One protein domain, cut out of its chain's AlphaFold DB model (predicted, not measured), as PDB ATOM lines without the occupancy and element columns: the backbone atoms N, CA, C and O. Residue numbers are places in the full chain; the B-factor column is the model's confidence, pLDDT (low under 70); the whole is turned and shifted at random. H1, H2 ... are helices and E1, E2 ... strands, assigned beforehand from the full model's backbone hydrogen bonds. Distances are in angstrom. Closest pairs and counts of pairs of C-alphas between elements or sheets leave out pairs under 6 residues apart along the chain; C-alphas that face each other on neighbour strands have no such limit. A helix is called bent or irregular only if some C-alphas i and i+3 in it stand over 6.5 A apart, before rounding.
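What this domain is: This is residues 260 to 364 of the 480 residues of an uncharacterized protein of Streptomyces sp. (UniProt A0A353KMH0). A strongly twisted sheet of four strands is built round the long, sharply bent strand E3, with helix H2 across it at one end. Residues 355 to 364 stick out at that end, and residues 288 to 293 of a long loop stick out at the other. The printed part has 105 residues with E1, H1, E2, E3, E4 and H2 in that order, antiparallel strand pairs, and a mixed class with 52 residues, under half, in named elements. It is only just compact, close to loose, with a radius of gyration of the C-alphas of 15.3 A, and spans 49 by 32 by 26 A.

Where its parts are: Residues 260 to 273 hold no named element. E1, residues 274 to 280, begins at C-alpha 274 (169.495, 171.388, 224.992) and measures 18.1 A. H1 is residues 281 to 284, E2 314 to 317. E3, residues 320 to 332, measures 22.6 A and E4, residues 338 to 344, 18.9 A. H2, residues 347 to 363, measures 23.3 A, ending at C-alpha 363 (154.101, 171.993, 208.204); it is irregular, C-alphas 349 and 352 being 7.2 A apart.

How they stand to each other: E3 bends by 105 degrees at residue 324. E1 is on one side of it, N 277 to O 323 2.8 A; E2 and E4 are on the other. E2, E3 and E4 form a meander, each strand the antiparallel neighbour of the one before, with N 314 to O 322 2.8 A and N 328 to O 341 2.8 A. H1 only grazes the sheet. H2 is on it at a height of 9.8 A, across the strands; the closest C-alphas of E1 and H2, Val 274 and Ala 350, are 6.9 A apart. In H2, 11 of 13 O i to N i+4 pairs are within hydrogen-bond range; H1 is too short for one.

The domain as a whole: The C-alphas of Leu 293 and Gly 363 are the farthest apart, 49.8 A. The printed part has no cut. The link H1 to E2 is long, 29 residues. Confidence is under 70 at residues 283 to 304 and 363 to 364.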
ATOM      1  N   VAL A 260     181.982 174.710 221.233       92.06
ATOM      2  CA  VAL A 260     181.207 175.363 220.170       92.06
ATOM      3  C   VAL A 260     181.205 176.871 220.368       92.06
ATOM      4  O   VAL A 260     181.279 177.378 221.488       92.06
ATOM      5  N   LYS A 261     181.119 177.620 219.269       91.31
ATOM      6  CA  LYS A 261     181.017 179.084 219.299       91.31
ATOM      7  C   LYS A 261     179.579 179.502 219.044       91.31
ATOM      8  O   LYS A 261     178.947 179.014 218.112       91.31
ATOM      9  N   ARG A 262     179.086 180.463 219.823       90.31
ATOM     10  CA  ARG A 262     177.787 181.095 219.590       90.31
ATOM     11  C   ARG A 262     177.834 181.937 218.306       90.31
ATOM     12  O   ARG A 262     178.665 182.852 218.222       90.31
ATOM     13  N   PRO A 263     176.920 181.724 217.346       83.38
ATOM     14  CA  PRO A 263     176.732 182.636 216.223       83.38
ATOM     15  C   PRO A 263     176.359 184.045 216.701       83.38
ATOM     16  O   PRO A 263     175.621 184.221 217.667       83.38
ATOM     17  N   ARG A 264     176.856 185.090 216.028       80.62
ATOM     18  CA  ARG A 264     176.712 186.486 216.501       80.62
ATOM     19  C   ARG A 264     175.262 186.953 216.692       80.62
ATOM     20  O   ARG A 264     175.051 187.853 217.498       80.62
ATOM     21  N   LYS A 265     174.322 186.394 215.928       82.69
ATOM     22  CA  LYS A 265     172.899 186.768 215.931       82.69
ATOM     23  C   LYS A 265     172.031 185.883 216.829       82.69
ATOM     24  O   LYS A 265     170.875 186.215 217.038       82.69
ATOM     25  N   GLN A 266     172.565 184.773 217.335       84.88
ATOM     26  CA  GLN A 266     171.788 183.850 218.156       84.88
ATOM     27  C   GLN A 266     171.776 184.277 219.623       84.88
ATOM     28  O   GLN A 266     172.693 184.951 220.109       84.88
ATOM     29  N   GLU A 267     170.732 183.843 220.324       91.69
ATOM     30  CA  GLU A 267     170.600 184.015 221.766       91.69
ATOM     31  C   GLU A 267     171.821 183.465 222.518       91.69
ATOM     32  O   GLU A 267     172.433 182.482 222.079       91.69
ATOM     33  N   PRO A 268     172.186 184.071 223.662       94.12
ATOM     34  CA  PRO A 268     173.223 183.538 224.531       94.12
ATOM     35  C   PRO A 268     172.982 182.073 224.895       94.12
ATOM     36  O   PRO A 268     171.875 181.691 225.256       94.12
ATOM     37  N   LEU A 269     174.049 181.279 224.831       94.88
ATOM     38  CA  LEU A 269     174.041 179.894 225.290       94.88
ATOM     39  C   LEU A 269     173.944 179.893 226.819       94.88
ATOM     40  O   LEU A 269     174.615 180.705 227.468       94.88
ATOM     41  N   GLN A 270     173.134 178.996 227.378       96.50
ATOM     42  CA  GLN A 270     172.944 178.849 228.826       96.50
ATOM     43  C   GLN A 270     173.331 177.433 229.272       96.50
ATOM     44  O   GLN A 270     172.963 176.485 228.583       96.50
ATOM     45  N   PRO A 271     174.051 177.249 230.397       96.75
ATOM     46  CA  PRO A 271     174.281 175.922 230.974       96.75
ATOM     47  C   PRO A 271     172.972 175.145 231.188       96.75
ATOM     48  O   PRO A 271     171.972 175.722 231.610       96.75
ATOM     49  N   GLY A 272     172.975 173.851 230.875       96.62
ATOM     50  CA  GLY A 272     171.809 172.961 230.901       96.62
ATOM     51  C   GLY A 272     170.911 173.030 229.661       96.62
ATOM     52  O   GLY A 272     170.041 172.182 229.497       96.62
ATOM     53  N   GLN A 273     171.112 174.000 228.763       97.06
ATOM     54  CA  GLN A 273     170.300 174.133 227.554       97.06
ATOM     55  C   GLN A 273     170.550 172.973 226.581       97.06
ATOM     56  O   GLN A 273     171.695 172.723 226.197       97.06
ATOM     57  N   VAL A 274     169.473 172.323 226.126       97.06
ATOM     58  CA  VAL A 274     169.495 171.388 224.992       97.06
ATOM     59  C   VAL A 274     169.270 172.179 223.707       97.06
ATOM     60  O   VAL A 274     168.290 172.918 223.590       97.06
ATOM     61  N   ARG A 275     170.186 172.080 222.740       95.38
ATOM     62  CA  ARG A 275     170.063 172.786 221.454       95.38
ATOM     63  C   ARG A 275     170.861 172.081 220.363       95.38
ATOM     64  O   ARG A 275     171.851 171.402 220.628       95.38
ATOM     65  N   ARG A 276     170.474 172.314 219.113       93.81
ATOM     66  CA  ARG A 276     171.276 171.971 217.941       93.81
ATOM     67  C   ARG A 276     172.559 172.808 217.905       93.81
ATOM     68  O   ARG A 276     172.524 174.039 217.871       93.81
ATOM     69  N   VAL A 277     173.703 172.140 217.938       93.50
ATOM     70  CA  VAL A 277     175.031 172.756 217.974       93.50
ATOM     71  C   VAL A 277     175.867 172.283 216.794       93.50
ATOM     72  O   VAL A 277     175.721 171.160 216.317       93.50
ATOM     73  N   ARG A 278     176.767 173.151 216.326       91.19
ATOM     74  CA  ARG A 278     177.736 172.832 215.273       91.19
ATOM     75  C   ARG A 278     179.112 172.655 215.901       91.19
ATOM     76  O   ARG A 278     179.654 173.598 216.482       91.19
ATOM     77  N   VAL A 279     179.651 171.451 215.780       90.38
ATOM     78  CA  VAL A 279     180.969 171.055 216.266       90.38
ATOM     79  C   VAL A 279     181.964 171.133 215.113       90.38
ATOM     80  O   VAL A 279     181.755 170.547 214.051       90.38
ATOM     81  N   ASP A 280     183.042 171.882 215.326       87.50
ATOM     82  CA  ASP A 280     184.165 171.972 214.396       87.50
ATOM     83  C   ASP A 280     185.180 170.867 214.702       87.50
ATOM     84  O   ASP A 280     185.934 170.960 215.674       87.50
ATOM     85  N   LEU A 281     185.220 169.830 213.867       81.75
ATOM     86  CA  LEU A 281     186.180 168.735 214.005       81.75
ATOM     87  C   LEU A 281     187.610 169.180 213.631       81.75
ATOM     88  O   LEU A 281     188.582 168.582 214.101       81.75
ATOM     89  N   ARG A 282     187.777 170.295 212.890       70.56
ATOM     90  CA  ARG A 282     189.101 170.922 212.647       70.56
ATOM     91  C   ARG A 282     189.692 171.523 213.901       70.56
ATOM     92  O   ARG A 282     190.891 171.785 213.934       70.56
ATOM     93  N   GLY A 283     188.886 171.718 214.946       56.75
ATOM     94  CA  GLY A 283     189.378 172.106 216.264       56.75
ATOM     95  C   GLY A 283     190.481 171.181 216.800       56.75
ATOM     96  O   GLY A 283     191.204 171.601 217.698       56.75
ATOM     97  N   GLY A 284     190.655 169.978 216.220       44.78
ATOM     98  CA  GLY A 284     191.823 169.106 216.419       44.78
ATOM     99  C   GLY A 284     192.782 168.943 215.226       44.78
ATOM    100  O   GLY A 284     193.803 168.276 215.375       44.78
ATOM    101  N   VAL A 285     192.483 169.497 214.046       36.84
ATOM    102  CA  VAL A 285     193.321 169.421 212.834       36.84
ATOM    103  C   VAL A 285     193.061 170.655 211.957       36.84
ATOM    104  O   VAL A 285     192.185 170.667 211.096       36.84
ATOM    105  N   ALA A 286     193.795 171.741 212.194       36.06
ATOM    106  CA  ALA A 286     193.782 172.886 211.290       36.06
ATOM    107  C   ALA A 286     194.681 172.581 210.081       36.06
ATOM    108  O   ALA A 286     195.894 172.779 210.133       36.06
ATOM    109  N   GLU A 287     194.104 172.093 208.985       33.03
ATOM    110  CA  GLU A 287     194.777 172.124 207.687       33.03
ATOM    111  C   GLU A 287     194.695 173.541 207.113       33.03
ATOM    112  O   GLU A 287     193.626 174.016 206.730       33.03
ATOM    113  N   GLY A 288     195.836 174.232 207.067       32.34
ATOM    114  CA  GLY A 288     195.969 175.460 206.288       32.34
ATOM    115  C   GLY A 288     196.844 176.533 206.925       32.34
ATOM    116  O   GLY A 288     196.336 177.498 207.481       32.34
ATOM    117  N   TRP A 289     198.157 176.399 206.719       35.56
ATOM    118  CA  TRP A 289     199.121 177.506 206.659       35.56
ATOM    119  C   TRP A 289     199.458 178.267 207.954       35.56
ATOM    120  O   TRP A 289     199.463 179.489 207.932       35.56
ATOM    121  N   VAL A 290     199.847 177.566 209.030       34.19
ATOM    122  CA  VAL A 290     201.064 177.857 209.833       34.19
ATOM    123  C   VAL A 290     201.481 176.548 210.541       34.19
ATOM    124  O   VAL A 290     200.706 176.017 211.325       34.19
ATOM    125  N   ASP A 291     202.654 176.003 210.203       38.69
ATOM    126  CA  ASP A 291     203.351 174.830 210.780       38.69
ATOM    127  C   ASP A 291     202.542 173.608 211.292       38.69
ATOM    128  O   ASP A 291     202.043 173.525 212.418       38.69
ATOM    129  N   LEU A 292     202.577 172.563 210.456       37.69
ATOM    130  CA  LEU A 292     201.984 171.216 210.552       37.69
ATOM    131  C   LEU A 292     202.391 170.342 211.765       37.69
ATOM    132  O   LEU A 292     202.006 169.178 211.824       37.69
ATOM    133  N   LEU A 293     203.119 170.862 212.756       42.31
ATOM    134  CA  LEU A 293     203.483 170.122 213.980       42.31
ATOM    135  C   LEU A 293     202.865 170.697 215.264       42.31
ATOM    136  O   LEU A 293     202.958 170.068 216.318       42.31
ATOM    137  N   MET A 294     202.206 171.860 215.205       45.25
ATOM    138  CA  MET A 294     201.886 172.624 216.421       45.25
ATOM    139  C   MET A 294     200.458 172.437 216.946       45.25
ATOM    140  O   MET A 294     200.251 172.456 218.155       45.25
ATOM    141  N   TRP A 295     199.476 172.183 216.072       41.69
ATOM    142  CA  TRP A 295     198.078 171.950 216.483       41.69
ATOM    143  C   TRP A 295     197.689 170.469 216.536       41.69
ATOM    144  O   TRP A 295     196.770 170.105 217.264       41.69
ATOM    145  N   ALA A 296     198.436 169.585 215.865       39.19
ATOM    146  CA  ALA A 296     198.207 168.138 215.927       39.19
ATOM    147  C   ALA A 296     198.394 167.559 217.348       39.19
ATOM    148  O   ALA A 296     197.826 166.520 217.675       39.19
ATOM    149  N   ARG A 297     199.139 168.256 218.223       39.88
ATOM    150  CA  ARG A 297     199.355 167.876 219.630       39.88
ATOM    151  C   ARG A 297     198.211 168.295 220.571       39.88
ATOM    152  O   ARG A 297     198.205 167.884 221.724       39.88
ATOM    153  N   TRP A 298     197.242 169.072 220.073       46.34
ATOM    154  CA  TRP A 298     195.978 169.399 220.750       46.34
ATOM    155  C   TRP A 298     194.831 168.455 220.364       46.34
ATOM    156  O   TRP A 298     193.690 168.685 220.768       46.34
ATOM    157  N   LYS A 299     195.109 167.353 219.647       42.47
ATOM    158  CA  LYS A 299     194.239 166.180 219.747       42.47
ATOM    159  C   LYS A 299     194.286 165.732 221.198       42.47
ATOM    160  O   LYS A 299     195.199 165.009 221.598       42.47
ATOM    161  N   ARG A 300     193.323 166.185 222.000       48.78
ATOM    162  CA  ARG A 300     193.102 165.495 223.251       48.78
ATOM    163  C   ARG A 300     192.803 164.021 222.931       48.78
ATOM    164  O   ARG A 300     192.202 163.755 221.886       48.78
ATOM    165  N   PRO A 301     193.182 163.072 223.797       45.06
ATOM    166  CA  PRO A 301     192.767 161.678 223.656       45.06
ATOM    167  C   PRO A 301     191.238 161.520 223.513       45.06
ATOM    168  O   PRO A 301     190.779 160.559 222.906       45.06
ATOM    169  N   ASP A 302     190.469 162.487 224.025       47.09
ATOM    170  CA  ASP A 302     189.006 162.609 224.008       47.09
ATOM    171  C   ASP A 302     188.447 163.529 222.911       47.09
ATOM    172  O   ASP A 302     187.241 163.781 222.909       47.09
ATOM    173  N   ASN A 303     189.247 163.989 221.936       54.34
ATOM    174  CA  ASN A 303     188.697 164.590 220.711       54.34
ATOM    175  C   ASN A 303     188.144 163.479 219.800       54.34
ATOM    176  O   ASN A 303     188.526 163.337 218.639       54.34
ATOM    177  N   ALA A 304     187.313 162.632 220.405       61.62
ATOM    178  CA  ALA A 304     186.572 161.584 219.762       61.62
ATOM    179  C   ALA A 304     185.687 162.240 218.712       61.62
ATOM    180  O   ALA A 304     185.074 163.292 218.951       61.62
ATOM    181  N   ASP A 305     185.634 161.603 217.549       80.19
ATOM    182  CA  ASP A 305     184.614 161.911 216.567       80.19
ATOM    183  C   ASP A 305     183.264 161.944 217.284       80.19
ATOM    184  O   ASP A 305     182.980 161.118 218.161       80.19
ATOM    185  N   VAL A 306     182.440 162.937 216.951       84.00
ATOM    186  CA  VAL A 306     181.069 162.961 217.454       84.00
ATOM    187  C   VAL A 306     180.436 161.625 217.051       84.00
ATOM    188  O   VAL A 306     180.450 161.299 215.860       84.00
ATOM    189  N   PRO A 307     179.926 160.820 218.000       87.31
ATOM    190  CA  PRO A 307     179.440 159.493 217.670       87.31
ATOM    191  C   PRO A 307     178.264 159.625 216.693       87.31
ATOM    192  O   PRO A 307     177.354 160.408 216.969       87.31
ATOM    193  N   PRO A 308     178.214 158.847 215.595       87.62
ATOM    194  CA  PRO A 308     177.087 158.884 214.657       87.62
ATOM    195  C   PRO A 308     175.723 158.587 215.299       87.62
ATOM    196  O   PRO A 308     174.689 158.921 214.734       87.62
ATOM    197  N   ALA A 309     175.720 157.964 216.482       90.56
ATOM    198  CA  ALA A 309     174.530 157.713 217.291       90.56
ATOM    199  C   ALA A 309     174.040 158.940 218.093       90.56
ATOM    200  O   ALA A 309     173.007 158.851 218.756       90.56
ATOM    201  N   ALA A 310     174.762 160.067 218.078       92.62
ATOM    202  CA  ALA A 310     174.322 161.290 218.741       92.62
ATOM    203  C   ALA A 310     172.996 161.783 218.123       92.62
ATOM    204  O   ALA A 310     172.877 161.843 216.895       92.62
ATOM    205  N   PRO A 311     171.994 162.171 218.931       93.75
ATOM    206  CA  PRO A 311     170.739 162.691 218.405       93.75
ATOM    207  C   PRO A 311     170.965 163.884 217.468       93.75
ATOM    208  O   PRO A 311     171.734 164.796 217.768       93.75
ATOM    209  N   GLY A 312     170.308 163.868 216.306       87.50
ATOM    210  CA  GLY A 312     170.435 164.914 215.287       87.50
ATOM    211  C   GLY A 312     171.790 164.975 214.573       87.50
ATOM    212  O   GLY A 312     172.049 165.987 213.917       87.50
ATOM    213  N   PHE A 313     172.632 163.938 214.695       90.50
ATOM    214  CA  PHE A 313     173.925 163.848 214.017       90.50
ATOM    215  C   PHE A 313     173.784 164.043 212.504       90.50
ATOM    216  O   PHE A 313     173.072 163.305 211.820       90.50
ATOM    217  N   ARG A 314     174.510 165.024 211.967       85.62
ATOM    218  CA  ARG A 314     174.605 165.287 210.532       85.62
ATOM    219  C   ARG A 314     175.989 165.811 210.189       85.62
ATOM    220  O   ARG A 314     176.438 166.811 210.743       85.62
ATOM    221  N   VAL A 315     176.640 165.181 209.220       83.56
ATOM    222  CA  VAL A 315     177.868 165.720 208.627       83.56
ATOM    223  C   VAL A 315     177.476 166.882 207.713       83.56
ATOM    224  O   VAL A 315     176.721 166.695 206.760       83.56
ATOM    225  N   LEU A 316     177.944 168.093 208.024       77.94
ATOM    226  CA  LEU A 316     177.729 169.274 207.178       77.94
ATOM    227  C   LEU A 316     178.814 169.375 206.096       77.94
ATOM    228  O   LEU A 316     178.518 169.714 204.957       77.94
ATOM    229  N   ARG A 317     180.064 169.076 206.471       73.44
ATOM    230  CA  ARG A 317     181.263 168.931 205.621       73.44
ATOM    231  C   ARG A 317     182.238 167.981 206.321       73.44
ATOM    232  O   ARG A 317     182.049 167.725 207.508       73.44
ATOM    233  N   ASP A 318     183.311 167.568 205.643       74.25
ATOM    234  CA  ASP A 318     184.349 166.644 206.155       74.25
ATOM    235  C   ASP A 318     184.879 166.982 207.558       74.25
ATOM    236  O   ASP A 318     185.419 166.131 208.254       74.25
ATOM    237  N   SER A 319     184.717 168.232 207.991       78.50
ATOM    238  CA  SER A 319     185.238 168.730 209.250       78.50
ATOM    239  C   SER A 319     184.204 169.388 210.171       78.50
ATOM    240  O   SER A 319     184.590 170.044 211.137       78.50
ATOM    241  N   TYR A 320     182.911 169.284 209.863       83.81
ATOM    242  CA  TYR A 320     181.835 169.868 210.666       83.81
ATOM    243  C   TYR A 320     180.699 168.883 210.863       83.81
ATOM    244  O   TYR A 320     180.120 168.384 209.896       83.81
ATOM    245  N   VAL A 321     180.324 168.702 212.123       89.06
ATOM    246  CA  VAL A 321     179.168 167.901 212.511       89.06
ATOM    247  C   VAL A 321     178.158 168.793 213.208       89.06
ATOM    248  O   VAL A 321     178.500 169.620 214.051       89.06
ATOM    249  N   GLU A 322     176.898 168.628 212.849       91.81
ATOM    250  CA  GLU A 322     175.766 169.132 213.608       91.81
ATOM    251  C   GLU A 322     175.214 167.999 214.476       91.81
ATOM    252  O   GLU A 322     175.159 166.856 214.033       91.81
ATOM    253  N   MET A 323     174.839 168.302 215.715       94.81
ATOM    254  CA  MET A 323     174.169 167.367 216.623       94.81
ATOM    255  C   MET A 323     173.285 168.139 217.603       94.81
ATOM    256  O   MET A 323     173.439 169.352 217.762       94.81
ATOM    257  N   VAL A 324     172.405 167.445 218.314       96.00
ATOM    258  CA  VAL A 324     171.748 167.977 219.508       96.00
ATOM    259  C   VAL A 324     172.689 167.791 220.694       96.00
ATOM    260  O   VAL A 324     173.090 166.674 221.026       96.00
ATOM    261  N   GLY A 325     173.075 168.901 221.312       96.19
ATOM    262  CA  GLY A 325     173.996 168.915 222.438       96.19
ATOM    263  C   GLY A 325     173.405 169.582 223.673       96.19
ATOM    264  O   GLY A 325     172.527 170.440 223.576       96.19
ATOM    265  N   VAL A 326     173.939 169.203 224.834       97.31
ATOM    266  CA  VAL A 326     173.687 169.870 226.115       97.31
ATOM    267  C   VAL A 326     174.839 170.818 226.399       97.31
ATOM    268  O   VAL A 326     176.003 170.406 226.421       97.31
ATOM    269  N   ILE A 327     174.519 172.091 226.622       96.88
ATOM    270  CA  ILE A 327     175.493 173.097 227.040       96.88
ATOM    271  C   ILE A 327     175.912 172.805 228.483       96.88
ATOM    272  O   ILE A 327     175.112 172.942 229.402       96.88
ATOM    273  N   LEU A 328     177.169 172.429 228.703       94.75
ATOM    274  CA  LEU A 328     177.706 172.161 230.039       94.75
ATOM    275  C   LEU A 328     178.115 173.462 230.731       94.75
ATOM    276  O   LEU A 328     177.707 173.755 231.850       94.75
ATOM    277  N   GLU A 329     178.905 174.276 230.037       95.12
ATOM    278  CA  GLU A 329     179.503 175.500 230.570       95.12
ATOM    279  C   GLU A 329     179.616 176.541 229.463       95.12
ATOM    280  O   GLU A 329     179.741 176.200 228.284       95.12
ATOM    281  N   THR A 330     179.658 177.823 229.830       95.50
ATOM    282  CA  THR A 330     179.890 178.895 228.858       95.50
ATOM    283  C   THR A 330     180.990 179.848 229.299       95.50
ATOM    284  O   THR A 330     181.172 180.127 230.482       95.50
ATOM    285  N   VAL A 331     181.726 180.361 228.317       93.88
ATOM    286  CA  VAL A 331     182.780 181.356 228.490       93.88
ATOM    287  C   VAL A 331     182.473 182.541 227.587       93.88
ATOM    288  O   VAL A 331     182.351 182.411 226.365       93.88
ATOM    289  N   GLY A 332     182.361 183.721 228.195       91.00
ATOM    290  CA  GLY A 332     182.311 184.980 227.463       91.00
ATOM    291  C   GLY A 332     183.689 185.329 226.902       91.00
ATOM    292  O   GLY A 332     184.665 185.411 227.644       91.00
ATOM    293  N   GLY A 333     183.772 185.551 225.594       81.75
ATOM    294  CA  GLY A 333     184.922 186.190 224.965       81.75
ATOM    295  C   GLY A 333     184.754 187.712 224.889       81.75
ATOM    296  O   GLY A 333     183.796 188.293 225.404       81.75
ATOM    297  N   GLY A 334     185.678 188.385 224.197       80.19
ATOM    298  CA  GLY A 334     185.557 189.817 223.891       80.19
ATOM    299  C   GLY A 334     184.281 190.149 223.094       80.19
ATOM    300  O   GLY A 334     183.578 189.246 222.646       80.19
ATOM    301  N   ARG A 335     183.986 191.451 222.915       74.06
ATOM    302  CA  ARG A 335     182.785 192.043 222.263       74.06
ATOM    303  C   ARG A 335     181.809 191.022 221.633       74.06
ATOM    304  O   ARG A 335     181.814 190.814 220.423       74.06
ATOM    305  N   ARG A 336     180.932 190.449 222.473       79.50
ATOM    306  CA  ARG A 336     179.788 189.575 222.119       79.50
ATOM    307  C   ARG A 336     180.116 188.182 221.558       79.50
ATOM    308  O   ARG A 336     179.214 187.528 221.039       79.50
ATOM    309  N   SER A 337     181.351 187.708 221.662       86.50
ATOM    310  CA  SER A 337     181.647 186.292 221.421       86.50
ATOM    311  C   SER A 337     181.341 185.481 222.681       86.50
ATOM    312  O   SER A 337     181.662 185.908 223.785       86.50
ATOM    313  N   GLN A 338     180.696 184.331 222.528       93.25
ATOM    314  CA  GLN A 338     180.496 183.360 223.600       93.25
ATOM    315  C   GLN A 338     180.890 182.003 223.033       93.25
ATOM    316  O   GLN A 338     180.554 181.693 221.891       93.25
ATOM    317  N   SER A 339     181.646 181.232 223.799       93.25
ATOM    318  CA  SER A 339     181.927 179.833 223.487       93.25
ATOM    319  C   SER A 339     181.312 178.972 224.582       93.25
ATOM    320  O   SER A 339     181.151 179.436 225.712       93.25
ATOM    321  N   ALA A 340     180.956 177.742 224.258       94.31
ATOM    322  CA  ALA A 340     180.367 176.807 225.196       94.31
ATOM    323  C   ALA A 340     181.036 175.447 225.082       94.31
ATOM    324  O   ALA A 340     181.388 175.027 223.981       94.31
ATOM    325  N   ARG A 341     181.171 174.767 226.218       93.25
ATOM    326  CA  ARG A 341     181.506 173.348 226.261       93.25
ATOM    327  C   ARG A 341     180.213 172.556 226.194       93.25
ATOM    328  O   ARG A 341     179.268 172.881 226.910       93.25
ATOM    329  N   VAL A 342     180.157 171.568 225.313       94.62
ATOM    330  CA  VAL A 342     178.945 170.799 225.025       94.62
ATOM    331  C   VAL A 342     179.248 169.315 225.029       94.62
ATOM    332  O   VAL A 342     180.338 168.915 224.627       94.62
ATOM    333  N   ARG A 343     178.273 168.502 225.423       94.88
ATOM    334  CA  ARG A 343     178.256 167.056 225.151       94.88
ATOM    335  C   ARG A 343     177.078 166.723 224.243       94.88
ATOM    336  O   ARG A 343     176.163 167.535 224.121       94.88
ATOM    337  N   ALA A 344     177.072 165.534 223.652       95.69
ATOM    338  CA  ALA A 344     175.888 165.025 222.974       95.69
ATOM    339  C   ALA A 344     174.746 164.874 223.995       95.69
ATOM    340  O   ALA A 344     174.978 164.467 225.140       95.69
ATOM    341  N   ALA A 345     173.533 165.248 223.596       96.56
ATOM    342  CA  ALA A 345     172.334 164.979 224.381       96.56
ATOM    343  C   ALA A 345     172.014 163.478 224.370       96.56
ATOM    344  O   ALA A 345     172.329 162.785 223.398       96.56
ATOM    345  N   THR A 346     171.391 162.965 225.431       96.44
ATOM    346  CA  THR A 346     170.777 161.631 225.371       96.44
ATOM    347  C   THR A 346     169.527 161.675 224.481       96.44
ATOM    348  O   THR A 346     168.983 162.759 224.241       96.44
ATOM    349  N   PRO A 347     169.045 160.528 223.966       95.19
ATOM    350  CA  PRO A 347     167.793 160.485 223.213       95.19
ATOM    351  C   PRO A 347     166.612 161.120 223.960       95.19
ATOM    352  O   PRO A 347     165.815 161.824 223.348       95.19
ATOM    353  N   GLU A 348     166.532 160.930 225.279       96.75
ATOM    354  CA  GLU A 348     165.484 161.498 226.133       96.75
ATOM    355  C   GLU A 348     165.602 163.022 226.241       96.75
ATOM    356  O   GLU A 348     164.603 163.722 226.101       96.75
ATOM    357  N   GLU A 349     166.817 163.547 226.433       97.06
ATOM    358  CA  GLU A 349     167.069 164.994 226.479       97.06
ATOM    359  C   GLU A 349     166.765 165.671 225.135       97.06
ATOM    360  O   GLU A 349     166.280 166.799 225.099       97.06
ATOM    361  N   ALA A 350     167.045 164.988 224.022       96.56
ATOM    362  CA  ALA A 350     166.825 165.505 222.675       96.56
ATOM    363  C   ALA A 350     165.373 165.365 222.184       96.56
ATOM    364  O   ALA A 350     165.023 165.986 221.179       96.56
ATOM    365  N   ALA A 351     164.543 164.558 222.854       94.06
ATOM    366  CA  ALA A 351     163.231 164.150 222.355       94.06
ATOM    367  C   ALA A 351     162.304 165.338 222.063       94.06
ATOM    368  O   ALA A 351     161.693 165.384 220.999       94.06
ATOM    369  N   GLU A 352     162.231 166.316 222.971       93.75
ATOM    370  CA  GLU A 352     161.367 167.491 222.809       93.75
ATOM    371  C   GLU A 352     161.815 168.374 221.634       93.75
ATOM    372  O   GLU A 352     160.994 168.756 220.801       93.75
ATOM    373  N   LEU A 353     163.123 168.634 221.520       91.69
ATOM    374  CA  LEU A 353     163.684 169.437 220.430       91.69
ATOM    375  C   LEU A 353     163.443 168.763 219.071       91.69
ATOM    376  O   LEU A 353     162.999 169.415 218.132       91.69
ATOM    377  N   LEU A 354     163.709 167.458 218.974       90.06
ATOM    378  CA  LEU A 354     163.524 166.702 217.733       90.06
ATOM    379  C   LEU A 354     162.043 166.550 217.364       90.06
ATOM    380  O   LEU A 354     161.706 166.604 216.186       90.06
ATOM    381  N   ALA A 355     161.147 166.386 218.344       88.44
ATOM    382  CA  ALA A 355     159.709 166.339 218.095       88.44
ATOM    383  C   ALA A 355     159.176 167.682 217.572       88.44
ATOM    384  O   ALA A 355     158.360 167.688 216.651       88.44
ATOM    385  N   ALA A 356     159.658 168.802 218.118       85.50
ATOM    386  CA  ALA A 356     159.327 170.134 217.618       85.50
ATOM    387  C   ALA A 356     159.836 170.340 216.181       85.50
ATOM    388  O   ALA A 356     159.073 170.777 215.325       85.50
ATOM    389  N   GLU A 357     161.079 169.939 215.887       83.75
ATOM    390  CA  GLU A 357     161.642 170.009 214.529       83.75
ATOM    391  C   GLU A 357     160.834 169.164 213.529       83.75
ATOM    392  O   GLU A 357     160.513 169.638 212.442       83.75
ATOM    393  N   LEU A 358     160.439 167.943 213.905       80.88
ATOM    394  CA  LEU A 358     159.595 167.082 213.067       80.88
ATOM    395  C   LEU A 358     158.193 167.669 212.840       80.88
ATOM    396  O   LEU A 358     157.629 167.515 211.756       80.88
ATOM    397  N   ALA A 359     157.616 168.329 213.848       79.19
ATOM    398  CA  ALA A 359     156.324 168.997 213.718       79.19
ATOM    399  C   ALA A 359     156.405 170.209 212.777       79.19
ATOM    400  O   ALA A 359     155.525 170.380 211.929       79.19
ATOM    401  N   ASP A 360     157.478 170.999 212.875       73.69
ATOM    402  CA  ASP A 360     157.748 172.112 211.962       73.69
ATOM    403  C   ASP A 360     157.956 171.609 210.525       73.69
ATOM    404  O   ASP A 360     157.390 172.168 209.584       73.69
ATOM    405  N   GLU A 361     158.696 170.509 210.343       70.44
ATOM    406  CA  GLU A 361     158.906 169.878 209.034       70.44
ATOM    407  C   GLU A 361     157.604 169.376 208.403       70.44
ATOM    408  O   GLU A 361     157.409 169.537 207.196       70.44
ATOM    409  N   ALA A 362     156.684 168.818 209.195       73.12
ATOM    410  CA  ALA A 362     155.376 168.380 208.706       73.12
ATOM    411  C   ALA A 362     154.502 169.545 208.198       73.12
ATOM    412  O   ALA A 362     153.602 169.327 207.384       73.12
ATOM    413  N   GLY A 363     154.767 170.772 208.659       69.06
ATOM    414  CA  GLY A 363     154.101 171.993 208.204       69.06
ATOM    415  C   GLY A 363     154.721 172.624 206.954       69.06
ATOM    416  O   GLY A 363     154.110 173.518 206.359       69.06
ATOM    417  N   LEU A 364     155.913 172.188 206.535       64.06
ATOM    418  CA  LEU A 364     156.569 172.741 205.355       64.06
ATOM    419  C   LEU A 364     155.905 172.213 204.074       64.06
ATOM    420  O   LEU A 364     155.667 171.009 203.944       64.06
TER     421      LEU A 364